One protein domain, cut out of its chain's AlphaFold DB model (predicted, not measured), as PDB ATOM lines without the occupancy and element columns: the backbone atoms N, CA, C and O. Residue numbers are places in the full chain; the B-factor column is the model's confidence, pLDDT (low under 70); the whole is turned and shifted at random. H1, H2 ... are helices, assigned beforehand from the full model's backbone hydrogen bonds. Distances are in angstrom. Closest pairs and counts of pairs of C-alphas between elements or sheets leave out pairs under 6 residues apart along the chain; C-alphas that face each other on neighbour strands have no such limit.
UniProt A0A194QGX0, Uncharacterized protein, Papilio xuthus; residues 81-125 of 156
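What this domain is: This is residues 81 to 125 of the 156 residues of an uncharacterized protein of Papilio xuthus (UniProt A0A194QGX0). Two helices that stay apart are joined by a long link, which folds back alongside H1 before H2 carries the chain onward to make a loose rod. Residues 117 to 125, of which 117 to 123 belong to H2, stick out at one end. The printed part has 45 residues, with H1 then H2, no named strand, and the class all helix. It is loose, with a radius of gyration of the C-alphas of 13.4 A and spans of 41 by 18 by 17 A.

How they stand to each other: Start with H1, residues 81 to 96; after the long link of 13 residues, 97 to 109, you reach H2, residues 110 to 123. H1 and H2 are apart, with no C-alpha of the one within 8 A of the other. In both, every O i to N i+4 pair is within hydrogen-bond range.

Where its parts are: Find C-alpha 81 at (29.902, 49.797, 39.056); from there H1 runs 22.6 A to C-alpha 96. H2 runs 20.3 A, ending at C-alpha 123 at (12.076, 63.415, 45.716).

The domain as a whole: The C-alphas of Asp 99 and Leu 125 are the farthest apart, 41.5 A. The printed part has no cut. Residues 122 to 125 have pLDDT under 70.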
ATOM      1  N   ARG A  81      29.262  49.997  37.752       89.31
ATOM      2  CA  ARG A  81      29.902  49.797  39.056       89.31
ATOM      3  C   ARG A  81      28.903  49.383  40.134       89.31
ATOM      4  O   ARG A  81      29.251  48.575  40.991       89.31
ATOM      5  N   GLN A  82      27.703  49.956  40.129       91.50
ATOM      6  CA  GLN A  82      26.650  49.603  41.077       91.50
ATOM      7  C   GLN A  82      26.164  48.171  40.839       91.50
ATOM      8  O   GLN A  82      26.167  47.381  41.776       91.50
ATOM      9  N   GLN A  83      25.865  47.813  39.589       89.44
ATOM     10  CA  GLN A  83      25.383  46.474  39.248       89.44
ATOM     11  C   GLN A  83      26.417  45.380  39.537       89.44
ATOM     12  O   GLN A  83      26.078  44.350  40.113       89.44
ATOM     13  N   LEU A  84      27.699  45.619  39.235       89.31
ATOM     14  CA  LEU A  84      28.771  44.670  39.555       89.31
ATOM     15  C   LEU A  84      28.924  44.448  41.063       89.31
ATOM     16  O   LEU A  84      29.215  43.332  41.489       89.31
ATOM     17  N   LYS A  85      28.731  45.491  41.879       91.69
ATOM     18  CA  LYS A  85      28.757  45.352  43.341       91.69
ATOM     19  C   LYS A  85      27.591  44.511  43.842       91.69
ATOM     20  O   LYS A  85      27.829  43.617  44.646       91.69
ATOM     21  N   THR A  86      26.378  44.778  43.356       88.88
ATOM     22  CA  THR A  86      25.186  43.988  43.694       88.88
ATOM     23  C   THR A  86      25.402  42.522  43.337       88.88
ATOM     24  O   THR A  86      25.292  41.655  44.198       88.88
ATOM     25  N   TYR A  87      25.833  42.255  42.105       87.19
ATOM     26  CA  TYR A  87      26.092  40.898  41.636       87.19
ATOM     27  C   TYR A  87      27.158  40.176  42.470       87.19
ATOM     28  O   TYR A  87      26.980  39.024  42.853       87.19
ATOM     29  N   LEU A  88      28.263  40.854  42.799       89.19
ATOM     30  CA  LEU A  88      29.330  40.272  43.614       89.19
ATOM     31  C   LEU A  88      28.865  39.945  45.040       89.19
ATOM     32  O   LEU A  88      29.286  38.938  45.604       89.19
ATOM     33  N   GLN A  89      27.993  40.772  45.618       89.75
ATOM     34  CA  GLN A  89      27.387  40.494  46.921       89.75
ATOM     35  C   GLN A  89      26.457  39.282  46.858       89.75
ATOM     36  O   GLN A  89      26.541  38.418  47.726       89.75
ATOM     37  N   GLU A  90      25.610  39.180  45.833       87.56
ATOM     38  CA  GLU A  90      24.740  38.013  45.654       87.56
ATOM     39  C   GLU A  90      25.548  36.733  45.428       87.56
ATOM     40  O   GLU A  90      25.248  35.712  46.035       87.56
ATOM     41  N   LEU A  91      26.627  36.798  44.640       89.94
ATOM     42  CA  LEU A  91      27.561  35.683  44.464       89.94
ATOM     43  C   LEU A  91      28.185  35.227  45.783       89.94
ATOM     44  O   LEU A  91      28.366  34.031  46.000       89.94
ATOM     45  N   TYR A  92      28.555  36.173  46.648       90.81
ATOM     46  CA  TYR A  92      29.096  35.845  47.960       90.81
ATOM     47  C   TYR A  92      28.044  35.136  48.820       90.81
ATOM     48  O   TYR A  92      28.322  34.072  49.368       90.81
ATOM     49  N   LYS A  93      26.824  35.676  48.875       90.38
ATOM     50  CA  LYS A  93      25.720  35.099  49.653       90.38
ATOM     51  C   LYS A  93      25.347  33.698  49.188       90.38
ATOM     52  O   LYS A  93      25.308  32.793  50.012       90.38
ATOM     53  N   ALA A  94      25.191  33.520  47.879       89.31
ATOM     54  CA  ALA A  94      24.889  32.234  47.257       89.31
ATOM     55  C   ALA A  94      25.946  31.159  47.552       89.31
ATOM     56  O   ALA A  94      25.667  29.972  47.474       89.31
ATOM     57  N   LYS A  95      27.187  31.568  47.849       89.06
ATOM     58  CA  LYS A  95      28.294  30.645  48.106       89.06
ATOM     59  C   LYS A  95      28.524  30.351  49.588       89.06
ATOM     60  O   LYS A  95      29.073  29.297  49.904       89.06
ATOM     61  N   TYR A  96      28.223  31.298  50.474       91.12
ATOM     62  CA  TYR A  96      28.676  31.246  51.868       91.12
ATOM     63  C   TYR A  96      27.575  31.433  52.915       91.12
ATOM     64  O   TYR A  96      27.825  31.123  54.078       91.12
ATOM     65  N   GLU A  97      26.399  31.949  52.549       90.56
ATOM     66  CA  GLU A  97      25.348  32.313  53.510       90.56
ATOM     67  C   GLU A  97      24.037  31.558  53.271       90.56
ATOM     68  O   GLU A  97      23.465  31.032  54.223       90.56
ATOM     69  N   ASP A  98      23.552  31.518  52.027       84.81
ATOM     70  CA  ASP A  98      22.228  30.989  51.689       84.81
ATOM     71  C   ASP A  98      22.205  30.408  50.269       84.81
ATOM     72  O   ASP A  98      22.351  31.136  49.284       84.81
ATOM     73  N   ASP A  99      21.963  29.100  50.177       83.38
ATOM     74  CA  ASP A  99      21.882  28.352  48.918       83.38
ATOM     75  C   ASP A  99      20.654  28.733  48.063       83.38
ATOM     76  O   ASP A  99      20.584  28.372  46.888       83.38
ATOM     77  N   ASN A 100      19.681  29.470  48.614       88.56
ATOM     78  CA  ASN A 100      18.500  29.927  47.873       88.56
ATOM     79  C   ASN A 100      18.720  31.246  47.119       88.56
ATOM     80  O   ASN A 100      17.859  31.666  46.341       88.56
ATOM     81  N   VAL A 101      19.847  31.928  47.341       84.56
ATOM     82  CA  VAL A 101      20.161  33.171  46.632       84.56
ATOM     83  C   VAL A 101      20.630  32.837  45.219       84.56
ATOM     84  O   VAL A 101      21.639  32.166  45.028       84.56
ATOM     85  N   VAL A 102      19.928  33.360  44.213       87.62
ATOM     86  CA  VAL A 102      20.314  33.231  42.804       87.62
ATOM     87  C   VAL A 102      21.038  34.510  42.365       87.62
ATOM     88  O   VAL A 102      20.413  35.566  42.296       87.62
ATOM     89  N   PRO A 103      22.344  34.470  42.057       81.94
ATOM     90  CA  PRO A 103      23.079  35.659  41.637       81.94
ATOM     91  C   PRO A 103      22.516  36.282  40.359       81.94
ATOM     92  O   PRO A 103      22.205  35.585  39.396       81.94
ATOM     93  N   GLY A 104      22.444  37.612  40.325       78.06
ATOM     94  CA  GLY A 104      21.919  38.383  39.202       78.06
ATOM     95  C   GLY A 104      20.461  38.799  39.360       78.06
ATOM     96  O   GLY A 104      20.001  39.626  38.578       78.06
ATOM     97  N   THR A 105      19.736  38.297  40.366       85.50
ATOM     98  CA  THR A 105      18.311  38.619  40.552       85.50
ATOM     99  C   THR A 105      18.047  40.080  40.886       85.50
ATOM    100  O   THR A 105      17.050  40.634  40.433       85.50
ATOM    101  N   SER A 106      18.929  40.724  41.653       85.88
ATOM    102  CA  SER A 106      18.768  42.129  42.051       85.88
ATOM    103  C   SER A 106      19.509  43.091  41.121       85.88
ATOM    104  O   SER A 106      19.548  44.296  41.383       85.88
ATOM    105  N   VAL A 107      20.141  42.584  40.056       83.94
ATOM    106  CA  VAL A 107      20.810  43.421  39.059       83.94
ATOM    107  C   VAL A 107      19.747  44.101  38.203       83.94
ATOM    108  O   VAL A 107      18.977  43.451  37.504       83.94
ATOM    109  N   GLN A 108      19.726  45.429  38.243       84.12
ATOM    110  CA  GLN A 108      18.805  46.236  37.450       84.12
ATOM    111  C   GLN A 108      19.304  46.358  36.014       84.12
ATOM    112  O   GLN A 108      20.503  46.514  35.770       84.12
ATOM    113  N   THR A 109      18.375  46.397  35.065       86.69
ATOM    114  CA  THR A 109      18.643  46.852  33.701       86.69
ATOM    115  C   THR A 109      18.969  48.347  33.676       86.69
ATOM    116  O   THR A 109      18.593  49.117  34.566       86.69
ATOM    117  N   LEU A 110      19.621  48.809  32.602       84.62
ATOM    118  CA  LEU A 110      19.962  50.228  32.449       84.62
ATOM    119  C   LEU A 110      18.713  51.117  32.509       84.62
ATOM    120  O   LEU A 110      18.756  52.209  33.074       84.62
ATOM    121  N   ARG A 111      17.601  50.646  31.939       82.94
ATOM    122  CA  ARG A 111      16.337  51.382  31.921       82.94
ATOM    123  C   ARG A 111      15.740  51.507  33.319       82.94
ATOM    124  O   ARG A 111      15.338  52.604  33.692       82.94
ATOM    125  N   GLU A 112      15.700  50.419  34.082       83.94
ATOM    126  CA  GLU A 112      15.209  50.426  35.466       83.94
ATOM    127  C   GLU A 112      16.046  51.358  36.333       83.94
ATOM    128  O   GLU A 112      15.505  52.233  37.001       83.94
ATOM    129  N   TRP A 113      17.371  51.271  36.222       90.06
ATOM    130  CA  TRP A 113      18.263  52.162  36.951       90.06
ATOM    131  C   TRP A 113      18.045  53.638  36.589       90.06
ATOM    132  O   TRP A 113      18.022  54.499  37.464       90.06
ATOM    133  N   GLN A 114      17.852  53.961  35.305       86.62
ATOM    134  CA  GLN A 114      17.557  55.331  34.872       86.62
ATOM    135  C   GLN A 114      16.229  55.853  35.434       86.62
ATOM    136  O   GLN A 114      16.132  57.043  35.742       86.62
ATOM    137  N   ILE A 115      15.214  54.991  35.545       86.44
ATOM    138  CA  ILE A 115      13.936  55.332  36.178       86.44
ATOM    139  C   ILE A 115      14.171  55.628  37.661       86.44
ATOM    140  O   ILE A 115      13.797  56.706  38.117       86.44
ATOM    141  N   ASP A 116      14.883  54.754  38.372       87.56
ATOM    142  CA  ASP A 116      15.239  54.941  39.783       87.56
ATOM    143  C   ASP A 116      15.992  56.252  40.022       87.56
ATOM    144  O   ASP A 116      15.671  57.009  40.938       87.56
ATOM    145  N   GLN A 117      16.985  56.576  39.187       86.75
ATOM    146  CA  GLN A 117      17.713  57.842  39.314       86.75
ATOM    147  C   GLN A 117      16.789  59.052  39.133       86.75
ATOM    148  O   GLN A 117      16.930  60.037  39.854       86.75
ATOM    149  N   LYS A 118      15.837  58.989  38.195       86.00
ATOM    150  CA  LYS A 118      14.873  60.075  37.969       86.00
ATOM    151  C   LYS A 118      13.892  60.230  39.128       86.00
ATOM    152  O   LYS A 118      13.621  61.363  39.515       86.00
ATOM    153  N   LEU A 119      13.403  59.128  39.692       85.06
ATOM    154  CA  LEU A 119      12.516  59.150  40.860       85.06
ATOM    155  C   LEU A 119      13.229  59.770  42.070       85.06
ATOM    156  O   LEU A 119      12.753  60.748  42.641       85.06
ATOM    157  N   ASN A 120      14.450  59.319  42.360       81.81
ATOM    158  CA  ASN A 120      15.258  59.857  43.457       81.81
ATOM    159  C   ASN A 120      15.642  61.340  43.268       81.81
ATOM    160  O   ASN A 120      15.877  62.059  44.240       81.81
ATOM    161  N   GLN A 121      15.730  61.824  42.026       77.31
ATOM    162  CA  GLN A 121      15.939  63.248  41.743       77.31
ATOM    163  C   GLN A 121      14.675  64.080  41.985       77.31
ATOM    164  O   GLN A 121      14.788  65.215  42.449       77.31
ATOM    165  N   GLN A 122      13.489  63.536  41.702       64.06
ATOM    166  CA  GLN A 122      12.214  64.211  41.954       64.06
ATOM    167  C   GLN A 122      11.928  64.357  43.450       64.06
ATOM    168  O   GLN A 122      11.505  65.430  43.872       64.06
ATOM    169  N   ASP A 123      12.251  63.349  44.257       58.78
ATOM    170  CA  ASP A 123      12.076  63.415  45.716       58.78
ATOM    171  C   ASP A 123      13.011  64.441  46.383       58.78
ATOM    172  O   ASP A 123      12.689  65.009  47.428       58.78
ATOM    173  N   ASN A 124      14.147  64.746  45.746       52.62
ATOM    174  CA  ASN A 124      15.100  65.765  46.193       52.62
ATOM    175  C   ASN A 124      14.818  67.174  45.646       52.62
ATOM    176  O   ASN A 124      15.528  68.121  46.000       52.62
ATOM    177  N   LEU A 125      13.769  67.359  44.833       51.34
ATOM    178  CA  LEU A 125      13.233  68.687  44.554       51.34
ATOM    179  C   LEU A 125      12.498  69.184  45.803       51.34
ATOM    180  O   LEU A 125      11.270  69.204  45.883       51.34
TER     181      LEU A 125